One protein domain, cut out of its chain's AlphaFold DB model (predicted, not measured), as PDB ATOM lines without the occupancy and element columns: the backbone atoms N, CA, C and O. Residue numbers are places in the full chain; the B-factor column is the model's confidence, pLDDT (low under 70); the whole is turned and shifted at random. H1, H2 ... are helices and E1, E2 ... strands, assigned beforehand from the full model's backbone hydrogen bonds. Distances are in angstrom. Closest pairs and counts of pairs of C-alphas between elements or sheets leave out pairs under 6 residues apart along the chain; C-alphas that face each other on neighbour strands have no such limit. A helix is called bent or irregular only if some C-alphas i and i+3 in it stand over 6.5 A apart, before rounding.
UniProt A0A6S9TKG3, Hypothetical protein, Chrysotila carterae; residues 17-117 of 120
ATOM      1  N   PHE A  17      19.375  93.949 -41.682       35.59
ATOM      2  CA  PHE A  17      18.289  94.896 -41.961       35.59
ATOM      3  C   PHE A  17      18.765  96.282 -42.419       35.59
ATOM      4  O   PHE A  17      18.154  96.872 -43.308       35.59
ATOM      5  N   ALA A  18      19.857  96.806 -41.852       52.00
ATOM      6  CA  ALA A  18      20.329  98.154 -42.185       52.00
ATOM      7  C   ALA A  18      20.890  98.239 -43.616       52.00
ATOM      8  O   ALA A  18      20.704  99.246 -44.295       52.00
ATOM      9  N   SER A  19      21.533  97.168 -44.093       51.94
ATOM     10  CA  SER A  19      22.049  97.089 -45.462       51.94
ATOM     11  C   SER A  19      20.936  96.982 -46.500       51.94
ATOM     12  O   SER A  19      21.029  97.642 -47.528       51.94
ATOM     13  N   GLN A  20      19.872  96.213 -46.237       56.03
ATOM     14  CA  GLN A  20      18.766  96.069 -47.191       56.03
ATOM     15  C   GLN A  20      17.958  97.364 -47.314       56.03
ATOM     16  O   GLN A  20      17.762  97.849 -48.421       56.03
ATOM     17  N   ALA A  21      17.589  97.989 -46.190       62.94
ATOM     18  CA  ALA A  21      16.890  99.275 -46.208       62.94
ATOM     19  C   ALA A  21      17.717 100.369 -46.910       62.94
ATOM     20  O   ALA A  21      17.170 101.210 -47.622       62.94
ATOM     21  N   MET A  22      19.044 100.336 -46.750       63.72
ATOM     22  CA  MET A  22      19.937 101.234 -47.475       63.72
ATOM     23  C   MET A  22      19.942 100.937 -48.981       63.72
ATOM     24  O   MET A  22      19.800 101.870 -49.769       63.72
ATOM     25  N   LEU A  23      20.056  99.670 -49.391       65.75
ATOM     26  CA  LEU A  23      19.995  99.275 -50.804       65.75
ATOM     27  C   LEU A  23      18.671  99.703 -51.447       65.75
ATOM     28  O   LEU A  23      18.684 100.342 -52.498       65.75
ATOM     29  N   ASP A  24      17.551  99.453 -50.774       68.94
ATOM     30  CA  ASP A  24      16.224  99.849 -51.244       68.94
ATOM     31  C   ASP A  24      16.121 101.380 -51.366       68.94
ATOM     32  O   ASP A  24      15.622 101.899 -52.364       68.94
ATOM     33  N   SER A  25      16.675 102.131 -50.405       65.06
ATOM     34  CA  SER A  25      16.687 103.599 -50.457       65.06
ATOM     35  C   SER A  25      17.549 104.166 -51.593       65.06
ATOM     36  O   SER A  25      17.188 105.186 -52.175       65.06
ATOM     37  N   VAL A  26      18.650 103.498 -51.959       66.56
ATOM     38  CA  VAL A  26      19.505 103.898 -53.093       66.56
ATOM     39  C   VAL A  26      18.788 103.665 -54.424       66.56
ATOM     40  O   VAL A  26      18.895 104.494 -55.327       66.56
ATOM     41  N   VAL A  27      18.034 102.567 -54.546       71.06
ATOM     42  CA  VAL A  27      17.239 102.269 -55.749       71.06
ATOM     43  C   VAL A  27      16.123 103.298 -55.943       71.06
ATOM     44  O   VAL A  27      15.855 103.708 -57.072       71.06
ATOM     45  N   GLN A  28      15.490 103.737 -54.853       78.19
ATOM     46  CA  GLN A  28      14.348 104.657 -54.896       78.19
ATOM     47  C   GLN A  28      14.753 106.141 -54.953       78.19
ATOM     48  O   GLN A  28      14.015 106.958 -55.503       78.19
ATOM     49  N   ASP A  29      15.922 106.516 -54.423       76.69
ATOM     50  CA  ASP A  29      16.405 107.900 -54.418       76.69
ATOM     51  C   ASP A  29      17.836 108.013 -54.963       76.69
ATOM     52  O   ASP A  29      18.831 107.963 -54.235       76.69
ATOM     53  N   ARG A  30      17.939 108.302 -56.267       76.31
ATOM     54  CA  ARG A  30      19.213 108.593 -56.954       76.31
ATOM     55  C   ARG A  30      19.992 109.783 -56.370       76.31
ATOM     56  O   ARG A  30      21.141 110.008 -56.741       76.31
ATOM     57  N   PHE A  31      19.370 110.584 -55.505       81.00
ATOM     58  CA  PHE A  31      19.978 111.728 -54.834       81.00
ATOM     59  C   PHE A  31      20.172 111.501 -53.330       81.00
ATOM     60  O   PHE A  31      20.503 112.458 -52.628       81.00
ATOM     61  N   LEU A  32      20.038 110.264 -52.834       80.88
ATOM     62  CA  LEU A  32      20.198 109.913 -51.418       80.88
ATOM     63  C   LEU A  32      21.474 110.511 -50.808       80.88
ATOM     64  O   LEU A  32      21.434 111.114 -49.737       80.88
ATOM     65  N   MET A  33      22.598 110.442 -51.525       81.38
ATOM     66  CA  MET A  33      23.877 110.979 -51.045       81.38
ATOM     67  C   MET A  33      23.882 112.501 -50.843       81.38
ATOM     68  O   MET A  33      24.652 112.996 -50.025       81.38
ATOM     69  N   ARG A  34      22.999 113.253 -51.517       83.38
ATOM     70  CA  ARG A  34      22.815 114.698 -51.270       83.38
ATOM     71  C   ARG A  34      22.094 114.965 -49.950       83.38
ATOM     72  O   ARG A  34      22.297 116.014 -49.349       83.38
ATOM     73  N   LYS A  35      21.260 114.022 -49.503       86.25
ATOM     74  CA  LYS A  35      20.479 114.099 -48.258       86.25
ATOM     75  C   LYS A  35      21.177 113.424 -47.077       86.25
ATOM     76  O   LYS A  35      20.823 113.697 -45.934       86.25
ATOM     77  N   ALA A  36      22.175 112.577 -47.338       85.06
ATOM     78  CA  ALA A  36      22.860 111.768 -46.332       85.06
ATOM     79  C   ALA A  36      23.375 112.594 -45.144       85.06
ATOM     80  O   ALA A  36      23.203 112.187 -43.999       85.06
ATOM     81  N   ARG A  37      23.927 113.787 -45.395       88.62
ATOM     82  CA  ARG A  37      24.391 114.680 -44.326       88.62
ATOM     83  C   ARG A  37      23.254 115.108 -43.396       88.62
ATOM     84  O   ARG A  37      23.359 114.913 -42.193       88.62
ATOM     85  N   ALA A  38      22.167 115.629 -43.961       89.12
ATOM     86  CA  ALA A  38      21.008 116.076 -43.191       89.12
ATOM     87  C   ALA A  38      20.362 114.919 -42.413       89.12
ATOM     88  O   ALA A  38      19.949 115.092 -41.271       89.12
ATOM     89  N   LEU A  39      20.323 113.716 -43.000       87.25
ATOM     90  CA  LEU A  39      19.846 112.513 -42.314       87.25
ATOM     91  C   LEU A  39      20.713 112.180 -41.095       87.25
ATOM     92  O   LEU A  39      20.179 111.934 -40.014       87.25
ATOM     93  N   VAL A  40      22.037 112.222 -41.236       88.81
ATOM     94  CA  VAL A  40      22.964 111.983 -40.123       88.81
ATOM     95  C   VAL A  40      22.808 113.058 -39.038       88.81
ATOM     96  O   VAL A  40      22.671 112.720 -37.864       88.81
ATOM     97  N   GLU A  41      22.731 114.335 -39.420       90.88
ATOM     98  CA  GLU A  41      22.541 115.460 -38.488       90.88
ATOM     99  C   GLU A  41      21.203 115.381 -37.735       90.88
ATOM    100  O   GLU A  41      21.164 115.580 -36.521       90.88
ATOM    101  N   SER A  42      20.116 114.986 -38.411       90.75
ATOM    102  CA  SER A  42      18.792 114.812 -37.787       90.75
ATOM    103  C   SER A  42      18.758 113.744 -36.685       90.75
ATOM    104  O   SER A  42      17.844 113.731 -35.867       90.75
ATOM    105  N   ASN A  43      19.778 112.881 -36.623       89.06
ATOM    106  CA  ASN A  43      19.939 111.845 -35.603       89.06
ATOM    107  C   ASN A  43      20.908 112.253 -34.472       89.06
ATOM    108  O   ASN A  43      21.402 111.398 -33.736       89.06
ATOM    109  N   GLY A  44      21.193 113.551 -34.320       89.38
ATOM    110  CA  GLY A  44      22.012 114.083 -33.223       89.38
ATOM    111  C   GLY A  44      23.522 113.912 -33.417       89.38
ATOM    112  O   GLY A  44      24.289 113.976 -32.452       89.38
ATOM    113  N   PHE A  45      23.961 113.682 -34.653       92.31
ATOM    114  CA  PHE A  45      25.375 113.665 -35.011       92.31
ATOM    115  C   PHE A  45      25.821 115.025 -35.555       92.31
ATOM    116  O   PHE A  45      25.050 115.748 -36.177       92.31
ATOM    117  N   VAL A  46      27.101 115.340 -35.380       92.94
ATOM    118  CA  VAL A  46      27.770 116.438 -36.080       92.94
ATOM    119  C   VAL A  46      28.471 115.840 -37.293       92.94
ATOM    120  O   VAL A  46      29.428 115.078 -37.144       92.94
ATOM    121  N   ALA A  47      27.965 116.139 -38.488       92.25
ATOM    122  CA  ALA A  47      28.464 115.573 -39.736       92.25
ATOM    123  C   ALA A  47      29.448 116.515 -40.443       92.25
ATOM    124  O   ALA A  47      29.213 117.718 -40.568       92.25
ATOM    125  N   GLN A  48      30.534 115.947 -40.960       92.75
ATOM    126  CA  GLN A  48      31.457 116.623 -41.866       92.75
ATOM    127  C   GLN A  48      30.855 116.731 -43.282       92.75
ATOM    128  O   GLN A  48      29.878 116.046 -43.606       92.75
ATOM    129  N   PRO A  49      31.408 117.585 -44.163       91.00
ATOM    130  CA  PRO A  49      31.019 117.605 -45.569       91.00
ATOM    131  C   PRO A  49      31.166 116.230 -46.238       91.00
ATOM    132  O   PRO A  49      32.054 115.451 -45.895       91.00
ATOM    133  N   LEU A  50      30.309 115.951 -47.226       88.31
ATOM    134  CA  LEU A  50      30.424 114.758 -48.066       88.31
ATOM    135  C   LEU A  50      31.782 114.753 -48.772       88.31
ATOM    136  O   LEU A  50      32.116 115.699 -49.486       88.31
ATOM    137  N   ARG A  51      32.530 113.664 -48.611       89.19
ATOM    138  CA  ARG A  51      33.794 113.425 -49.303       89.19
ATOM    139  C   ARG A  51      33.601 112.339 -50.346       89.19
ATOM    140  O   ARG A  51      32.874 111.374 -50.121       89.19
ATOM    141  N   ILE A  52      34.246 112.517 -51.492       89.50
ATOM    142  CA  ILE A  52      34.302 111.519 -52.557       89.50
ATOM    143  C   ILE A  52      35.769 111.191 -52.761       89.50
ATOM    144  O   ILE A  52      36.569 112.074 -53.063       89.50
ATOM    145  N   GLU A  53      36.110 109.923 -52.593       91.00
ATOM    146  CA  GLU A  53      37.446 109.414 -52.854       91.00
ATOM    147  C   GLU A  53      37.389 108.450 -54.023       91.00
ATOM    148  O   GLU A  53      36.436 107.685 -54.180       91.00
ATOM    149  N   THR A  54      38.396 108.539 -54.885       91.81
ATOM    150  CA  THR A  54      38.555 107.638 -56.020       91.81
ATOM    151  C   THR A  54      39.931 107.015 -55.953       91.81
ATOM    152  O   THR A  54      40.935 107.719 -55.869       91.81
ATOM    153  N   GLN A  55      39.957 105.694 -56.013       91.94
ATOM    154  CA  GLN A  55      41.167 104.903 -56.075       91.94
ATOM    155  C   GLN A  55      41.236 104.207 -57.431       91.94
ATOM    156  O   GLN A  55      40.240 103.662 -57.913       91.94
ATOM    157  N   LEU A  56      42.418 104.232 -58.045       93.81
ATOM    158  CA  LEU A  56      42.709 103.462 -59.245       93.81
ATOM    159  C   LEU A  56      43.473 102.199 -58.853       93.81
ATOM    160  O   LEU A  56      44.601 102.264 -58.368       93.81
ATOM    161  N   ASP A  57      42.855 101.056 -59.101       94.75
ATOM    162  CA  ASP A  57      43.412  99.744 -58.822       94.75
ATOM    163  C   ASP A  57      43.975  99.119 -60.101       94.75
ATOM    164  O   ASP A  57      43.280  99.001 -61.109       94.75
ATOM    165  N   THR A  58      45.242  98.701 -60.051       95.06
ATOM    166  CA  THR A  58      45.975  98.154 -61.211       95.06
ATOM    167  C   THR A  58      46.639  96.801 -60.947       95.06
ATOM    168  O   THR A  58      47.241  96.214 -61.842       95.06
ATOM    169  N   SER A  59      46.523  96.256 -59.732       95.31
ATOM    170  CA  SER A  59      47.221  95.026 -59.330       95.31
ATOM    171  C   SER A  59      46.273  93.921 -58.862       95.31
ATOM    172  O   SER A  59      45.180  94.188 -58.366       95.31
ATOM    173  N   ALA A  60      46.719  92.660 -58.913       94.94
ATOM    174  CA  ALA A  60      45.982  91.528 -58.328       94.94
ATOM    175  C   ALA A  60      45.934  91.553 -56.789       94.94
ATOM    176  O   ALA A  60      45.189  90.785 -56.174       94.94
ATOM    177  N   ALA A  61      46.753  92.391 -56.145       94.88
ATOM    178  CA  ALA A  61      46.710  92.600 -54.701       94.88
ATOM    179  C   ALA A  61      45.650  93.631 -54.289       94.88
ATOM    180  O   ALA A  61      45.300  93.701 -53.113       94.88
ATOM    181  N   SER A  62      45.146  94.410 -55.247       94.19
ATOM    182  CA  SER A  62      44.195  95.482 -54.994       94.19
ATOM    183  C   SER A  62      42.854  94.976 -54.462       94.19
ATOM    184  O   SER A  62      42.414  93.857 -54.764       94.19
ATOM    185  N   TYR A  63      42.188  95.832 -53.686       92.62
ATOM    186  CA  TYR A  63      40.838  95.569 -53.193       92.62
ATOM    187  C   TYR A  63      39.883  95.318 -54.357       92.62
ATOM    188  O   TYR A  63      39.095  94.372 -54.347       92.62
ATOM    189  N   GLY A  64      40.010  96.131 -55.394       93.50
ATOM    190  CA  GLY A  64      39.175  96.067 -56.556       93.50
ATOM    191  C   GLY A  64      39.269  94.762 -57.332       93.50
ATOM    192  O   GLY A  64      38.246  94.186 -57.703       93.50
ATOM    193  N   TYR A  65      40.473  94.239 -57.527       95.31
ATOM    194  CA  TYR A  65      40.619  92.929 -58.146       95.31
ATOM    195  C   TYR A  65      40.026  91.825 -57.255       95.31
ATOM    196  O   TYR A  65      39.172  91.056 -57.694       95.31
ATOM    197  N   ARG A  66      40.453  91.758 -55.985       94.25
ATOM    198  CA  ARG A  66      40.150  90.623 -55.096       94.25
ATOM    199  C   ARG A  66      38.708  90.569 -54.617       94.25
ATOM    200  O   ARG A  66      38.150  89.486 -54.508       94.25
ATOM    201  N   HIS A  67      38.126  91.716 -54.287       92.06
ATOM    202  CA  HIS A  67      36.860  91.780 -53.556       92.06
ATOM    203  C   HIS A  67      35.708  92.353 -54.372       92.06
ATOM    204  O   HIS A  67      34.558  92.146 -53.990       92.06
ATOM    205  N   VAL A  68      35.992  93.045 -55.478       93.06
ATOM    206  CA  VAL A  68      34.951  93.555 -56.378       93.06
ATOM    207  C   VAL A  68      34.839  92.660 -57.606       93.06
ATOM    208  O   VAL A  68      33.803  92.033 -57.792       93.06
ATOM    209  N   LEU A  69      35.902  92.530 -58.408       95.38
ATOM    210  CA  LEU A  69      35.844  91.765 -59.657       95.38
ATOM    211  C   LEU A  69      35.631  90.264 -59.420       95.38
ATOM    212  O   LEU A  69      34.697  89.689 -59.974       95.38
ATOM    213  N   LEU A  70      36.482  89.621 -58.611       95.12
ATOM    214  CA  LEU A  70      36.367  88.174 -58.388       95.12
ATOM    215  C   LEU A  70      35.051  87.805 -57.699       95.12
ATOM    216  O   LEU A  70      34.407  86.845 -58.111       95.12
ATOM    217  N   ARG A  71      34.608  88.614 -56.733       93.62
ATOM    218  CA  ARG A  71      33.308  88.414 -56.092       93.62
ATOM    219  C   ARG A  71      32.159  88.574 -57.084       93.62
ATOM    220  O   ARG A  71      31.263  87.747 -57.094       93.62
ATOM    221  N   ALA A  72      32.186  89.585 -57.954       93.69
ATOM    222  CA  ALA A  72      31.160  89.729 -58.986       93.69
ATOM    223  C   ALA A  72      31.091  88.482 -59.883       93.69
ATOM    224  O   ALA A  72      30.001  87.993 -60.163       93.69
ATOM    225  N   ILE A  73      32.239  87.920 -60.275       95.62
ATOM    226  CA  ILE A  73      32.297  86.664 -61.040       95.62
ATOM    227  C   ILE A  73      31.666  85.496 -60.259       95.62
ATOM    228  O   ILE A  73      30.964  84.681 -60.855       95.62
ATOM    229  N   GLU A  74      31.887  85.410 -58.947       93.56
ATOM    230  CA  GLU A  74      31.273  84.395 -58.077       93.56
ATOM    231  C   GLU A  74      29.751  84.556 -57.973       93.56
ATOM    232  O   GLU A  74      29.031  83.569 -58.101       93.56
ATOM    233  N   GLU A  75      29.247  85.783 -57.823       92.81
ATOM    234  CA  GLU A  75      27.801  86.065 -57.816       92.81
ATOM    235  C   GLU A  75      27.167  85.713 -59.178       92.81
ATOM    236  O   GLU A  75      26.106  85.088 -59.244       92.81
ATOM    237  N   PHE A  76      27.851  86.024 -60.288       91.94
ATOM    238  CA  PHE A  76      27.430  85.600 -61.628       91.94
ATOM    239  C   PHE A  76      27.398  84.073 -61.764       91.94
ATOM    240  O   PHE A  76      26.462  83.536 -62.356       91.94
ATOM    241  N   ALA A  77      28.374  83.361 -61.197       92.69
ATOM    242  CA  ALA A  77      28.371  81.901 -61.170       92.69
ATOM    243  C   ALA A  77      27.195  81.348 -60.352       92.69
ATOM    244  O   ALA A  77      26.518  80.424 -60.800       92.69
ATOM    245  N   ALA A  78      26.915  81.946 -59.191       93.19
ATOM    246  CA  ALA A  78      25.815  81.553 -58.315       93.19
ATOM    247  C   ALA A  78      24.433  81.787 -58.948       93.19
ATOM    248  O   ALA A  78      23.492  81.060 -58.642       93.19
ATOM    249  N   SER A  79      24.311  82.755 -59.862       93.25
ATOM    250  CA  SER A  79      23.053  83.032 -60.567       93.25
ATOM    251  C   SER A  79      22.578  81.891 -61.479       93.25
ATOM    252  O   SER A  79      21.407  81.857 -61.848       93.25
ATOM    253  N   GLY A  80      23.475  80.988 -61.896       90.81
ATOM    254  CA  GLY A  80      23.161  79.904 -62.835       90.81
ATOM    255  C   GLY A  80      22.867  80.352 -64.273       90.81
ATOM    256  O   GLY A  80      22.598  79.509 -65.124       90.81
ATOM    257  N   ILE A  81      22.941  81.656 -64.574       92.56
ATOM    258  CA  ILE A  81      22.664  82.215 -65.910       92.56
ATOM    259  C   ILE A  81      23.718  81.764 -66.934       92.56
ATOM    260  O   ILE A  81      23.413  81.591 -68.113       92.56
ATOM    261  N   VAL A  82      24.964  81.574 -66.496       91.56
ATOM    262  CA  VAL A  82      26.095  81.190 -67.349       91.56
ATOM    263  C   VAL A  82      26.748  79.901 -66.852       91.56
ATOM    264  O   VAL A  82      26.843  79.652 -65.652       91.56
ATOM    265  N   GLY A  83      27.221  79.075 -67.788       93.44
ATOM    266  CA  GLY A  83      27.873  77.805 -67.472       93.44
ATOM    267  C   GLY A  83      29.296  77.962 -66.923       93.44
ATOM    268  O   GLY A  83      29.971  78.968 -67.152       93.44
ATOM    269  N   ALA A  84      29.790  76.911 -66.263       95.69
ATOM    270  CA  ALA A  84      31.132  76.873 -65.673       95.69
ATOM    271  C   ALA A  84      32.278  77.262 -66.639       95.69
ATOM    272  O   ALA A  84      33.150  78.023 -66.218       95.69
ATOM    273  N   PRO A  85      32.286  76.855 -67.930       97.31
ATOM    274  CA  PRO A  85      33.340  77.275 -68.858       97.31
ATOM    275  C   PRO A  85      33.434  78.796 -69.030       97.31
ATOM    276  O   PRO A  85      34.527  79.343 -69.155       97.31
ATOM    277  N   PHE A  86      32.295  79.493 -68.993       97.25
ATOM    278  CA  PHE A  86      32.251  80.947 -69.120       97.25
ATOM    279  C   PHE A  86      32.799  81.636 -67.863       97.25
ATOM    280  O   PHE A  86      33.578  82.583 -67.960       97.25
ATOM    281  N   ILE A  87      32.457  81.119 -66.678       97.56
ATOM    282  CA  ILE A  87      33.010  81.592 -65.400       97.56
ATOM    283  C   ILE A  87      34.535  81.454 -65.376       97.56
ATOM    284  O   ILE A  87      35.240  82.398 -65.011       97.56
ATOM    285  N   GLU A  88      35.059  80.306 -65.805       97.62
ATOM    286  CA  GLU A  88      36.504  80.078 -65.853       97.62
ATOM    287  C   GLU A  88      37.197  80.972 -66.889       97.62
ATOM    288  O   GLU A  88      38.261  81.523 -66.598       97.62
ATOM    289  N   ALA A  89      36.569  81.225 -68.042       98.06
ATOM    290  CA  ALA A  89      37.069  82.191 -69.020       98.06
ATOM    291  C   ALA A  89      37.152  83.616 -68.439       98.06
ATOM    292  O   ALA A  89      38.157  84.301 -68.641       98.06
ATOM    293  N   MET A  90      36.158  84.054 -67.656       97.81
ATOM    294  CA  MET A  90      36.197  85.361 -66.984       97.81
ATOM    295  C   MET A  90      37.334  85.458 -65.962       97.81
ATOM    296  O   MET A  90      38.070  86.447 -65.947       97.81
ATOM    297  N   LYS A  91      37.524  84.426 -65.129       97.56
ATOM    298  CA  LYS A  91      38.642  84.378 -64.168       97.56
ATOM    299  C   LYS A  91      39.993  84.376 -64.881       97.56
ATOM    300  O   LYS A  91      40.932  85.027 -64.421       97.56
ATOM    301  N   PHE A  92      40.100  83.635 -65.983       98.00
ATOM    302  CA  PHE A  92      41.310  83.582 -66.795       98.00
ATOM    303  C   PHE A  92      41.641  84.952 -67.391       98.00
ATOM    304  O   PHE A  92      42.766  85.425 -67.233       98.00
ATOM    305  N   GLU A  93      40.667  85.622 -68.008       98.12
ATOM    306  CA  GLU A  93      40.867  86.946 -68.602       98.12
ATOM    307  C   GLU A  93      41.213  88.003 -67.545       98.12
ATOM    308  O   GLU A  93      42.133  88.796 -67.749       98.12
ATOM    309  N   ALA A  94      40.565  87.974 -66.376       97.19
ATOM    310  CA  ALA A  94      40.910  88.846 -65.253       97.19
ATOM    311  C   ALA A  94      42.389  88.692 -64.847       97.19
ATOM    312  O   ALA A  94      43.117  89.685 -64.741       97.19
ATOM    313  N   LYS A  95      42.862  87.447 -64.688       97.25
ATOM    314  CA  LYS A  95      44.275  87.150 -64.390       97.25
ATOM    315  C   LYS A  95      45.200  87.604 -65.517       97.25
ATOM    316  O   LYS A  95      46.260  88.171 -65.240       97.25
ATOM    317  N   ARG A  96      44.816  87.369 -66.780       98.12
ATOM    318  CA  ARG A  96      45.598  87.776 -67.955       98.12
ATOM    319  C   ARG A  96      45.816  89.285 -67.944       98.12
ATOM    320  O   ARG A  96      46.967  89.696 -68.036       98.12
ATOM    321  N   ARG A  97      44.753  90.079 -67.766       97.88
ATOM    322  CA  ARG A  97      44.815  91.550 -67.748       97.88
ATOM    323  C   ARG A  97      45.758  92.083 -66.684       97.88
ATOM    324  O   ARG A  97      46.550  92.966 -66.984       97.88
ATOM    325  N   VAL A  98      45.739  91.526 -65.472       96.62
ATOM    326  CA  VAL A  98      46.715  91.927 -64.445       96.62
ATOM    327  C   VAL A  98      48.135  91.598 -64.898       96.62
ATOM    328  O   VAL A  98      49.016  92.449 -64.816       96.62
ATOM    329  N   ARG A  99      48.364  90.377 -65.395       97.00
ATOM    330  CA  ARG A  99      49.696  89.922 -65.814       97.00
ATOM    331  C   ARG A  99      50.289  90.787 -66.927       97.00
ATOM    332  O   ARG A  99      51.493  91.005 -66.926       97.00
ATOM    333  N   VAL A 100      49.468  91.244 -67.872       97.81
ATOM    334  CA  VAL A 100      49.925  92.078 -68.998       97.81
ATOM    335  C   VAL A 100      49.839  93.586 -68.723       97.81
ATOM    336  O   VAL A 100      50.102  94.373 -69.623       97.81
ATOM    337  N   GLY A 101      49.474  94.007 -67.506       95.81
ATOM    338  CA  GLY A 101      49.361  95.428 -67.149       95.81
ATOM    339  C   GLY A 101      48.140  96.151 -67.737       95.81
ATOM    340  O   GLY A 101      48.079  97.375 -67.712       95.81
ATOM    341  N   GLU A 102      47.153  95.410 -68.244       97.31
ATOM    342  CA  GLU A 102      45.901  95.933 -68.817       97.31
ATOM    343  C   GLU A 102      44.762  96.012 -67.789       97.31
ATOM    344  O   GLU A 102      43.664  96.480 -68.096       97.31
ATOM    345  N   PHE A 103      44.973  95.517 -66.566       96.62
ATOM    346  CA  PHE A 103      43.976  95.647 -65.512       96.62
ATOM    347  C   PHE A 103      43.987  97.066 -64.949       96.62
ATOM    348  O   PHE A 103      44.979  97.524 -64.387       96.62
ATOM    349  N   GLN A 104      42.849  97.735 -65.075       95.00
ATOM    350  CA  GLN A 104      42.585  99.030 -64.472       95.00
ATOM    351  C   GLN A 104      41.156  99.027 -63.955       95.00
ATOM    352  O   GLN A 104      40.230  98.636 -64.670       95.00
ATOM    353  N   MET A 105      40.963  99.486 -62.725       94.38
ATOM    354  CA  MET A 105      39.633  99.710 -62.190       94.38
ATOM    355  C   MET A 105      39.602 100.962 -61.328       94.38
ATOM    356  O   MET A 105      40.331 101.071 -60.349       94.38
ATOM    357  N   ALA A 106      38.723 101.894 -61.684       94.12
ATOM    358  CA  ALA A 106      38.427 103.050 -60.856       94.12
ATOM    359  C   ALA A 106      37.302 102.693 -59.878       94.12
ATOM    360  O   ALA A 106      36.193 102.337 -60.289       94.12
ATOM    361  N   LEU A 107      37.597 102.788 -58.586       91.38
ATOM    362  CA  LEU A 107      36.620 102.663 -57.516       91.38
ATOM    363  C   LEU A 107      36.429 104.022 -56.869       91.38
ATOM    364  O   LEU A 107      37.346 104.552 -56.248       91.38
ATOM    365  N   SER A 108      35.222 104.558 -56.999       89.06
ATOM    366  CA  SER A 108      34.815 105.779 -56.320       89.06
ATOM    367  C   SER A 108      33.853 105.430 -55.193       89.06
ATOM    368  O   SER A 108      32.876 104.711 -55.405       89.06
ATOM    369  N   TYR A 109      34.108 105.956 -54.000       85.69
ATOM    370  CA  TYR A 109      33.187 105.864 -52.875       85.69
ATOM    371  C   TYR A 109      32.978 107.240 -52.256       85.69
ATOM    372  O   TYR A 109      33.886 108.066 -52.163       85.69
ATOM    373  N   ALA A 110      31.738 107.485 -51.849       86.94
ATOM    374  CA  ALA A 110      31.344 108.696 -51.159       86.94
ATOM    375  C   ALA A 110      31.074 108.367 -49.690       86.94
ATOM    376  O   ALA A 110      30.405 107.374 -49.393       86.94
ATOM    377  N   TYR A 111      31.583 109.190 -48.779       87.94
ATOM    378  CA  TYR A 111      31.415 108.993 -47.345       87.94
ATOM    379  C   TYR A 111      31.256 110.318 -46.601       87.94
ATOM    380  O   TYR A 111      31.618 111.391 -47.084       87.94
ATOM    381  N   ILE A 112      30.678 110.217 -45.409       90.62
ATOM    382  CA  ILE A 112      30.511 111.310 -44.458       90.62
ATOM    383  C   ILE A 112      31.079 110.818 -43.136       90.62
ATOM    384  O   ILE A 112      30.672 109.770 -42.635       90.62
ATOM    385  N   GLU A 113      32.013 111.570 -42.573       91.69
ATOM    386  CA  GLU A 113      32.457 111.366 -41.199       91.69
ATOM    387  C   GLU A 113      31.497 112.095 -40.267       91.69
ATOM    388  O   GLU A 113      31.117 113.237 -40.525       91.69
ATOM    389  N   ALA A 114      31.087 111.445 -39.184       93.12
ATOM    390  CA  ALA A 114      30.194 112.057 -38.218       93.12
ATOM    391  C   ALA A 114      30.528 111.600 -36.804       93.12
ATOM    392  O   ALA A 114      30.848 110.433 -36.570       93.12
ATOM    393  N   THR A 115      30.432 112.522 -35.853       93.38
ATOM    394  CA  THR A 115      30.654 112.252 -34.432       93.38
ATOM    395  C   THR A 115      29.362 112.479 -33.664       93.38
ATOM    396  O   THR A 115      28.592 113.393 -33.959       93.38
ATOM    397  N   LYS A 116      29.079 111.613 -32.688       87.81
ATOM    398  CA  LYS A 116      27.912 111.797 -31.827       87.81
ATOM    399  C   LYS A 116      28.199 112.962 -30.886       87.81
ATOM    400  O   LYS A 116      29.205 112.926 -30.175       87.81
ATOM    401  N   ALA A 117      27.344 113.981 -30.890       77.94
ATOM    402  CA  ALA A 117      27.468 115.055 -29.916       77.94
ATOM    403  C   ALA A 117      27.276 114.471 -28.502       77.94
ATOM    404  O   ALA A 117      26.428 113.586 -28.328       77.94
TER     405      ALA A 117
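What this domain is: This is residues 17 to 117 of the 120 residues of the protein "Hypothetical protein" of Chrysotila carterae (UniProt A0A6S9TKG3). A long, narrow two-stranded ribbon, E2 with E3 and then the short pair E1 with E4, makes the length of an open frame, with helices at its two ends. At one end H3 and H4 form a helical hairpin, of which the tip, residues 78 to 85, sticks out; at the other end H2 packs on E1 and E4, and H1, joined to H2 by a tight link, lies back toward the middle of the length, off to the side of E2 and E3 and apart from them. The printed part has 101 residues, with four named helices and four named strands in the order H1, H2, E1, E2, H3, H4, E3, E4. Both sheets, E1 - E4 and E2 - E3, are antiparallel, and the class is mixed, helices and strands. The whole is loose, with a radius of gyration of the C-alphas of 18.2 A, and elongated, spanning 52 by 30 by 21 A.

Where its parts are: H1, residues 17 to 28, begins at C-alpha 17 (18.289, 94.896, -41.961) and is 16.7 A long. H2 is residues 32 to 42, 14.6 A, and is irregular: C-alphas 34 and 37 are 7.1 A apart. E1 is residues 45 to 47, and E2 is residues 51 to 57, 19.2 A. H3, residues 63 to 78, begins at C-alpha 63 (40.838, 95.569, -53.193) and is 21.2 A long. H4 is residues 84 to 99, 22.7 A. E3 is residues 105 to 111, 19.3 A, and E4, residues 114 to 116, ends at C-alpha 116 (27.912, 111.797, -31.827).

How they stand to each other: E2 and E3 are antiparallel at 160 degrees, with N 53 and O 109 at 2.9 A and N 107 and O 55 at 2.9 A, within hydrogen-bond range. E3 runs on into E4 across a break of 2 residues, at 32 degrees. E1 and E4 are antiparallel at 159 degrees, with N 46 and O 115 at 2.8 A, within hydrogen-bond range. The closest C-alphas of H2 and E1 are those of Glu 41 and Ala 47, 6.1 A apart. H1 and H2 are close but not clearly touching, the closest C-alphas being those of Val 26 and Leu 32, 6.3 A apart, at a steep tilt of 48 degrees, opposite ways. The closest C-alphas of E2 and H3 are those of Asp 57 and Gly 64, 6.1 A apart. H3 and H4 form a helical hairpin and touch through residues 70 to 77 and 84 to 91 alone; their closest C-alphas, those of Ala 77 and Ile 87, are 6.3 A apart, at a shallow tilt of 12 degrees, opposite ways. H1 and H3 are apart. In H1 and H4 every O i to N i+4 pair is within hydrogen-bond range; in H2 it is 5 of 7 and in H3 9 of 12.

The domain as a whole: The C-alphas farthest apart, those of Pro 85 and Ala 117, are 54.6 A apart. The printed part has no cut, and its links between named elements are tight. Residues 23 to 31, of which 23 to 28 belong to H1, stand free, as do residues 78 to 85. The mean pLDDT of the printed part is 88.5; residues 17 to 26 are under 70.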